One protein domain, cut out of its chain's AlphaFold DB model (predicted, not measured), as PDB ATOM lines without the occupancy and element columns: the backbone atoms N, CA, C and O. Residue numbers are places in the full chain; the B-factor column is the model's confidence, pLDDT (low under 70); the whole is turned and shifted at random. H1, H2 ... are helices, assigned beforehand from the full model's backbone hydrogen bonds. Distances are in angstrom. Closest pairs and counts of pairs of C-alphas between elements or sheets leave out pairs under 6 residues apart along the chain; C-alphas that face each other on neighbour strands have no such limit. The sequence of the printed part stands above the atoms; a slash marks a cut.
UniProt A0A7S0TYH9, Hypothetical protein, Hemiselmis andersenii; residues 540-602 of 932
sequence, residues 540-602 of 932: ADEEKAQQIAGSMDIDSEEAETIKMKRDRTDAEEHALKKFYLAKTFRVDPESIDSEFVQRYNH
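AT A GLANCE: This is residues 540 to 602 of the 932 residues of the protein "Hypothetical protein" of Hemiselmis andersenii (UniProt A0A7S0TYH9). The longest helix, H3, runs through the middle of a small body of helices, with H2 packed on one side of it and the pair H1 and H4 on the opposite side. H1 meets H3 near its own last residues and packs on H4 at about a right angle, while H4 comes close to H3 without clearly touching it; residues 564 to 569, of which 564 belongs to H2, stand free and stick out from the body. The printed part has 63 residues with four named helices, in the order H1, H2, H3, H4, and no named strand. Its class is all helix, and the helix packing is mostly crossed. The whole is compact, with a radius of gyration of the C-alphas of 11.0 A, and its C-alphas span 29 by 26 by 18 A.

HOW THE PARTS SIT: H1, residues 540 to 549, touches H3, residues 570 to 585, about perpendicular at 75 degrees. The closest C-alphas are those of Ile 548 and His 574, 5.0 A apart, and H3 takes part with residues 574 to 578 alone. H1 also touches H4, residues 594 to 600, about perpendicular at 81 degrees, with the closest C-alphas, those of Gln 546 and Ser 594, 4.8 A apart. H2, residues 556 to 564, touches H3 at a steep tilt of 50 degrees, opposite ways. Here the closest C-alphas are those of Ala 559 and Leu 576, 6.0 A apart, and H3 takes part with residues 572 to 579 alone. H3 and H4 are close but not clearly touching, with the closest C-alphas, those of Leu 581 and Tyr 600, 7.8 A apart. H2 is apart from both H1 and H4. Every O i to N i+4 pair is within hydrogen-bond range in H1 and H4; in H2 it is 4 of 5 and in H3 11 of 12.

IN THESE COORDINATES: H1 begins at C-alpha 540, at (-8.731, 21.134, 28.911), and is 14.2 A long from first to last C-alpha. H2 measures 12.2 A in the same way. H3 runs 22.4 A, from C-alpha 570 at (-8.573, 14.918, 42.674) to C-alpha 585 at (6.122, 2.707, 30.905). H4, 10.0 A long, ends at C-alpha 600, at (1.342, 8.300, 26.710).

THE WHOLE: The two C-alphas farthest apart are those of Ala 540 and Glu 557, at 30.6 A. The printed part has no cut. The link from H2 to H3 is tight, those from H1 to H2 and from H3 to H4 are short, and there is no long link. The mean pLDDT of the printed part is 83.0, and residues 540 to 541 and 566 to 567 are under 70.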
ATOM      1  N   ALA A 540      -8.260  21.950  27.789       62.94
ATOM      2  CA  ALA A 540      -8.731  21.134  28.911       62.94
ATOM      3  C   ALA A 540      -7.947  19.815  29.065       62.94
ATOM      4  O   ALA A 540      -7.668  19.390  30.187       62.94
ATOM      5  N   ASP A 541      -7.564  19.172  27.956       66.56
ATOM      6  CA  ASP A 541      -6.674  18.003  27.994       66.56
ATOM      7  C   ASP A 541      -5.226  18.407  28.363       66.56
ATOM      8  O   ASP A 541      -4.552  17.667  29.083       66.56
ATOM      9  N   GLU A 542      -4.770  19.601  27.962       75.31
ATOM     10  CA  GLU A 542      -3.481  20.188  28.358       75.31
ATOM     11  C   GLU A 542      -3.425  20.527  29.857       75.31
ATOM     12  O   GLU A 542      -2.518  20.064  30.547       75.31
ATOM     13  N   GLU A 543      -4.404  21.269  30.385       78.38
ATOM     14  CA  GLU A 543      -4.500  21.600  31.813       78.38
ATOM     15  C   GLU A 543      -4.526  20.320  32.660       78.38
ATOM     16  O   GLU A 543      -3.794  20.189  33.642       78.38
ATOM     17  N   LYS A 544      -5.297  19.312  32.236       78.00
ATOM     18  CA  LYS A 544      -5.336  18.016  32.918       78.00
ATOM     19  C   LYS A 544      -4.003  17.267  32.851       78.00
ATOM     20  O   LYS A 544      -3.648  16.569  33.802       78.00
ATOM     21  N   ALA A 545      -3.263  17.389  31.752       83.81
ATOM     22  CA  ALA A 545      -1.930  16.814  31.640       83.81
ATOM     23  C   ALA A 545      -0.932  17.504  32.582       83.81
ATOM     24  O   ALA A 545      -0.167  16.814  33.254       83.81
ATOM     25  N   GLN A 546      -1.001  18.833  32.709       86.31
ATOM     26  CA  GLN A 546      -0.227  19.610  33.684       86.31
ATOM     27  C   GLN A 546      -0.582  19.219  35.132       86.31
ATOM     28  O   GLN A 546       0.320  18.971  35.927       86.31
ATOM     29  N   GLN A 547      -1.870  19.067  35.466       88.31
ATOM     30  CA  GLN A 547      -2.326  18.629  36.796       88.31
ATOM     31  C   GLN A 547      -1.860  17.208  37.168       88.31
ATOM     32  O   GLN A 547      -1.626  16.930  38.340       88.31
ATOM     33  N   ILE A 548      -1.722  16.298  36.194       87.25
ATOM     34  CA  ILE A 548      -1.184  14.946  36.432       87.25
ATOM     35  C   ILE A 548       0.344  14.980  36.543       87.25
ATOM     36  O   ILE A 548       0.885  14.368  37.459       87.25
ATOM     37  N   ALA A 549       1.043  15.703  35.668       89.31
ATOM     38  CA  ALA A 549       2.502  15.832  35.710       89.31
ATOM     39  C   ALA A 549       2.992  16.504  37.007       89.31
ATOM     40  O   ALA A 549       3.874  15.990  37.691       89.31
ATOM     41  N   GLY A 550       2.351  17.609  37.396       88.19
ATOM     42  CA  GLY A 550       2.617  18.339  38.637       88.19
ATOM     43  C   GLY A 550       2.007  17.718  39.899       88.19
ATOM     44  O   GLY A 550       2.080  18.334  40.960       88.19
ATOM     45  N   SER A 551       1.388  16.534  39.812       92.69
ATOM     46  CA  SER A 551       0.934  15.814  41.008       92.69
ATOM     47  C   SER A 551       2.111  15.179  41.754       92.69
ATOM     48  O   SER A 551       3.162  14.903  41.166       92.69
ATOM     49  N   MET A 552       1.939  14.984  43.064       90.50
ATOM     50  CA  MET A 552       2.980  14.424  43.926       90.50
ATOM     51  C   MET A 552       3.321  12.984  43.537       90.50
ATOM     52  O   MET A 552       2.443  12.190  43.193       90.50
ATOM     53  N   ASP A 553       4.602  12.655  43.630       91.56
ATOM     54  CA  ASP A 553       5.088  11.298  43.439       91.56
ATOM     55  C   ASP A 553       4.816  10.476  44.698       91.56
ATOM     56  O   ASP A 553       5.127  10.904  45.808       91.56
ATOM     57  N   ILE A 554       4.187   9.318  44.504       92.88
ATOM     58  CA  ILE A 554       3.768   8.395  45.563       92.88
ATOM     59  C   ILE A 554       4.421   7.031  45.358       92.88
ATOM     60  O   ILE A 554       4.665   6.618  44.218       92.88
ATOM     61  N   ASP A 555       4.680   6.310  46.444       90.81
ATOM     62  CA  ASP A 555       5.245   4.963  46.371       90.81
ATOM     63  C   ASP A 555       4.181   3.870  46.105       90.81
ATOM     64  O   ASP A 555       3.000   4.138  45.869       90.81
ATOM     65  N   SER A 556       4.595   2.595  46.072       87.69
ATOM     66  CA  SER A 556       3.672   1.488  45.769       87.69
ATOM     67  C   SER A 556       2.812   1.014  46.949       87.69
ATOM     68  O   SER A 556       1.895   0.227  46.704       87.69
ATOM     69  N   GLU A 557       3.093   1.438  48.179       86.00
ATOM     70  CA  GLU A 557       2.272   1.208  49.373       86.00
ATOM     71  C   GLU A 557       1.266   2.354  49.545       86.00
ATOM     72  O   GLU A 557       0.073   2.103  49.739       86.00
ATOM     73  N   GLU A 558       1.692   3.599  49.324       87.06
ATOM     74  CA  GLU A 558       0.820   4.772  49.212       87.06
ATOM     75  C   GLU A 558      -0.180   4.630  48.058       87.06
ATOM     76  O   GLU A 558      -1.378   4.838  48.254       87.06
ATOM     77  N   ALA A 559       0.268   4.209  46.869       86.69
ATOM     78  CA  ALA A 559      -0.609   4.012  45.717       86.69
ATOM     79  C   ALA A 559      -1.664   2.922  45.952       86.69
ATOM     80  O   ALA A 559      -2.816   3.091  45.550       86.69
ATOM     81  N   GLU A 560      -1.315   1.818  46.619       82.81
ATOM     82  CA  GLU A 560      -2.301   0.797  46.990       82.81
ATOM     83  C   GLU A 560      -3.203   1.278  48.143       82.81
ATOM     84  O   GLU A 560      -4.406   1.034  48.106       82.81
ATOM     85  N   THR A 561      -2.691   2.066  49.093       83.38
ATOM     86  CA  THR A 561      -3.491   2.691  50.164       83.38
ATOM     87  C   THR A 561      -4.526   3.669  49.600       83.38
ATOM     88  O   THR A 561      -5.717   3.525  49.870       83.38
ATOM     89  N   ILE A 562      -4.111   4.616  48.752       82.69
ATOM     90  CA  ILE A 562      -4.986   5.552  48.025       82.69
ATOM     91  C   ILE A 562      -5.988   4.788  47.153       82.69
ATOM     92  O   ILE A 562      -7.170   5.132  47.099       82.69
ATOM     93  N   LYS A 563      -5.558   3.704  46.501       76.75
ATOM     94  CA  LYS A 563      -6.439   2.843  45.708       76.75
ATOM     95  C   LYS A 563      -7.509   2.143  46.555       76.75
ATOM     96  O   LYS A 563      -8.630   2.009  46.066       76.75
ATOM     97  N   MET A 564      -7.195   1.756  47.793       70.69
ATOM     98  CA  MET A 564      -8.142   1.169  48.752       70.69
ATOM     99  C   MET A 564      -9.007   2.207  49.489       70.69
ATOM    100  O   MET A 564     -10.039   1.829  50.047       70.69
ATOM    101  N   LYS A 565      -8.653   3.504  49.484       73.25
ATOM    102  CA  LYS A 565      -9.546   4.562  49.990       73.25
ATOM    103  C   LYS A 565     -10.864   4.558  49.207       73.25
ATOM    104  O   LYS A 565     -10.878   4.521  47.976       73.25
ATOM    105  N   ARG A 566     -11.973   4.612  49.953       44.41
ATOM    106  CA  ARG A 566     -13.352   4.611  49.431       44.41
ATOM    107  C   ARG A 566     -13.681   5.875  48.634       44.41
ATOM    108  O   ARG A 566     -14.364   5.795  47.618       44.41
ATOM    109  N   ASP A 567     -13.144   7.000  49.089       54.62
ATOM    110  CA  ASP A 567     -13.255   8.317  48.481       54.62
ATOM    111  C   ASP A 567     -11.836   8.898  48.365       54.62
ATOM    112  O   ASP A 567     -11.001   8.693  49.251       54.62
ATOM    113  N   ARG A 568     -11.547   9.567  47.244       74.38
ATOM    114  CA  ARG A 568     -10.245  10.171  46.921       74.38
ATOM    115  C   ARG A 568     -10.452  11.622  46.517       74.38
ATOM    116  O   ARG A 568     -11.445  11.940  45.864       74.38
ATOM    117  N   THR A 569      -9.491  12.471  46.844       75.12
ATOM    118  CA  THR A 569      -9.380  13.816  46.271       75.12
ATOM    119  C   THR A 569      -8.867  13.760  44.827       75.12
ATOM    120  O   THR A 569      -8.182  12.811  44.438       75.12
ATOM    121  N   ASP A 570      -9.130  14.803  44.032       71.31
ATOM    122  CA  ASP A 570      -8.573  14.918  42.674       71.31
ATOM    123  C   ASP A 570      -7.035  14.900  42.666       71.31
ATOM    124  O   ASP A 570      -6.432  14.379  41.732       71.31
ATOM    125  N   ALA A 571      -6.389  15.410  43.723       79.44
ATOM    126  CA  ALA A 571      -4.935  15.375  43.880       79.44
ATOM    127  C   ALA A 571      -4.403  13.937  44.018       79.44
ATOM    128  O   ALA A 571      -3.503  13.542  43.279       79.44
ATOM    129  N   GLU A 572      -5.000  13.127  44.898       83.25
ATOM    130  CA  GLU A 572      -4.659  11.704  45.056       83.25
ATOM    131  C   GLU A 572      -4.953  10.898  43.784       83.25
ATOM    132  O   GLU A 572      -4.175  10.040  43.376       83.25
ATOM    133  N   GLU A 573      -6.074  11.191  43.126       83.00
ATOM    134  CA  GLU A 573      -6.501  10.536  41.891       83.00
ATOM    135  C   GLU A 573      -5.676  11.007  40.670       83.00
ATOM    136  O   GLU A 573      -5.633  10.308  39.655       83.00
ATOM    137  N   HIS A 574      -4.956  12.132  40.745       88.19
ATOM    138  CA  HIS A 574      -3.917  12.523  39.782       88.19
ATOM    139  C   HIS A 574      -2.549  11.895  40.105       88.19
ATOM    140  O   HIS A 574      -1.959  11.296  39.202       88.19
ATOM    141  N   ALA A 575      -2.117  11.886  41.371       89.81
ATOM    142  CA  ALA A 575      -0.902  11.196  41.825       89.81
ATOM    143  C   ALA A 575      -0.927   9.698  41.468       89.81
ATOM    144  O   ALA A 575       0.014   9.158  40.884       89.81
ATOM    145  N   LEU A 576      -2.070   9.036  41.684       88.75
ATOM    146  CA  LEU A 576      -2.291   7.641  41.300       88.75
ATOM    147  C   LEU A 576      -2.172   7.418  39.778       88.75
ATOM    148  O   LEU A 576      -1.708   6.362  39.341       88.75
ATOM    149  N   LYS A 577      -2.538   8.408  38.948       88.38
ATOM    150  CA  LYS A 577      -2.326   8.350  37.489       88.38
ATOM    151  C   LYS A 577      -0.856   8.533  37.124       88.38
ATOM    152  O   LYS A 577      -0.381   7.774  36.281       88.38
ATOM    153  N   LYS A 578      -0.140   9.474  37.748       93.31
ATOM    154  CA  LYS A 578       1.305   9.683  37.543       93.31
ATOM    155  C   LYS A 578       2.088   8.414  37.898       93.31
ATOM    156  O   LYS A 578       2.784   7.863  37.044       93.31
ATOM    157  N   PHE A 579       1.830   7.842  39.075       92.94
ATOM    158  CA  PHE A 579       2.387   6.558  39.509       92.94
ATOM    159  C   PHE A 579       2.094   5.409  38.531       92.94
ATOM    160  O   PHE A 579       3.007   4.679  38.137       92.94
ATOM    161  N   TYR A 580       0.842   5.230  38.088       89.75
ATOM    162  CA  TYR A 580       0.537   4.156  37.135       89.75
ATOM    163  C   TYR A 580       1.096   4.406  35.728       89.75
ATOM    164  O   TYR A 580       1.352   3.429  35.023       89.75
ATOM    165  N   LEU A 581       1.347   5.653  35.315       89.56
ATOM    166  CA  LEU A 581       2.101   5.953  34.095       89.56
ATOM    167  C   LEU A 581       3.573   5.545  34.248       89.56
ATOM    168  O   LEU A 581       4.054   4.768  33.419       89.56
ATOM    169  N   ALA A 582       4.236   5.943  35.340       89.06
ATOM    170  CA  ALA A 582       5.610   5.536  35.662       89.06
ATOM    171  C   ALA A 582       5.747   4.007  35.660       89.06
ATOM    172  O   ALA A 582       6.548   3.430  34.922       89.06
ATOM    173  N   LYS A 583       4.861   3.327  36.397       88.31
ATOM    174  CA  LYS A 583       4.811   1.864  36.528       88.31
ATOM    175  C   LYS A 583       4.464   1.140  35.221       88.31
ATOM    176  O   LYS A 583       4.955   0.034  35.001       88.31
ATOM    177  N   THR A 584       3.646   1.743  34.350       84.38
ATOM    178  CA  THR A 584       3.311   1.179  33.028       84.38
ATOM    179  C   THR A 584       4.502   1.257  32.085       84.38
ATOM    180  O   THR A 584       4.911   0.227  31.558       84.38
ATOM    181  N   PHE A 585       5.068   2.452  31.894       85.25
ATOM    182  CA  PHE A 585       6.122   2.707  30.905       85.25
ATOM    183  C   PHE A 585       7.543   2.435  31.425       85.25
ATOM    184  O   PHE A 585       8.495   2.457  30.644       85.25
ATOM    185  N   ARG A 586       7.675   2.108  32.720       85.31
ATOM    186  CA  ARG A 586       8.934   1.848  33.443       85.31
ATOM    187  C   ARG A 586       9.893   3.041  33.428       85.31
ATOM    188  O   ARG A 586      11.107   2.857  33.380       85.31
ATOM    189  N   VAL A 587       9.318   4.239  33.462       87.88
ATOM    190  CA  VAL A 587      10.029   5.515  33.585       87.88
ATOM    191  C   VAL A 587      10.030   5.972  35.041       87.88
ATOM    192  O   VAL A 587       9.239   5.477  35.847       87.88
ATOM    193  N   ASP A 588      10.919   6.900  35.376       85.38
ATOM    194  CA  ASP A 588      10.945   7.508  36.704       85.38
ATOM    195  C   ASP A 588       9.745   8.465  36.879       85.38
ATOM    196  O   ASP A 588       9.430   9.182  35.921       85.38
ATOM    197  N   PRO A 589       9.059   8.505  38.035       85.88
ATOM    198  CA  PRO A 589       7.975   9.458  38.269       85.88
ATOM    199  C   PRO A 589       8.374  10.929  38.038       85.88
ATOM    200  O   PRO A 589       7.585  11.674  37.452       85.88
ATOM    201  N   GLU A 590       9.617  11.326  38.354       86.69
ATOM    202  CA  GLU A 590      10.127  12.686  38.096       86.69
ATOM    203  C   GLU A 590      10.184  13.031  36.594       86.69
ATOM    204  O   GLU A 590      10.121  14.199  36.215       86.69
ATOM    205  N   SER A 591      10.264  12.021  35.718       84.50
ATOM    206  CA  SER A 591      10.340  12.195  34.257       84.50
ATOM    207  C   SER A 591       8.977  12.331  33.557       84.50
ATOM    208  O   SER A 591       8.913  12.350  32.327       84.50
ATOM    209  N   ILE A 592       7.880  12.417  34.316       89.56
ATOM    210  CA  ILE A 592       6.518  12.545  33.778       89.56
ATOM    211  C   ILE A 592       6.112  14.019  33.734       89.56
ATOM    212  O   ILE A 592       5.448  14.533  34.634       89.56
ATOM    213  N   ASP A 593       6.499  14.684  32.647       91.25
ATOM    214  CA  ASP A 593       6.023  16.022  32.298       91.25
ATOM    215  C   ASP A 593       4.635  16.002  31.612       91.25
ATOM    216  O   ASP A 593       4.016  14.954  31.386       91.25
ATOM    217  N   SER A 594       4.102  17.187  31.303       87.00
ATOM    218  CA  SER A 594       2.786  17.333  30.674       87.00
ATOM    219  C   SER A 594       2.741  16.827  29.228       87.00
ATOM    220  O   SER A 594       1.692  16.332  28.813       87.00
ATOM    221  N   GLU A 595       3.840  16.876  28.468       85.12
ATOM    222  CA  GLU A 595       3.899  16.297  27.121       85.12
ATOM    223  C   GLU A 595       3.826  14.767  27.213       85.12
ATOM    224  O   GLU A 595       3.014  14.138  26.529       85.12
ATOM    225  N   PHE A 596       4.582  14.167  28.137       87.62
ATOM    226  CA  PHE A 596       4.536  12.735  28.419       87.62
ATOM    227  C   PHE A 596       3.114  12.287  28.777       87.62
ATOM    228  O   PHE A 596       2.619  11.286  28.246       87.62
ATOM    229  N   VAL A 597       2.408  13.031  29.638       85.88
ATOM    230  CA  VAL A 597       1.013  12.704  29.977       85.88
ATOM    231  C   VAL A 597       0.098  12.808  28.752       85.88
ATOM    232  O   VAL A 597      -0.692  11.888  28.535       85.88
ATOM    233  N   GLN A 598       0.197  13.850  27.919       80.19
ATOM    234  CA  GLN A 598      -0.614  13.943  26.693       80.19
ATOM    235  C   GLN A 598      -0.353  12.752  25.752       80.19
ATOM    236  O   GLN A 598      -1.291  12.084  25.312       80.19
ATOM    237  N   ARG A 599       0.925  12.442  25.504       77.56
ATOM    238  CA  ARG A 599       1.401  11.472  24.501       77.56
ATOM    239  C   ARG A 599       1.178  10.010  24.920       77.56
ATOM    240  O   ARG A 599       0.815   9.179  24.088       77.56
ATOM    241  N   TYR A 600       1.331   9.686  26.210       79.25
ATOM    242  CA  TYR A 600       1.342   8.300  26.710       79.25
ATOM    243  C   TYR A 600       0.139   7.900  27.586       79.25
ATOM    244  O   TYR A 600      -0.091   6.706  27.810       79.25
ATOM    245  N   ASN A 601      -0.706   8.833  28.045       83.19
ATOM    246  CA  ASN A 601      -1.856   8.491  28.904       83.19
ATOM    247  C   ASN A 601      -3.038   7.832  28.151       83.19
ATOM    248  O   ASN A 601      -4.047   7.462  28.755       83.19
ATOM    249  N   HIS A 602      -2.916   7.609  26.842       76.44
ATOM    250  CA  HIS A 602      -3.921   6.941  26.016       76.44
ATOM    251  C   HIS A 602      -3.906   5.406  26.150       76.44
ATOM    252  O   HIS A 602      -2.881   4.748  25.978       76.44
TER     253      HIS A 602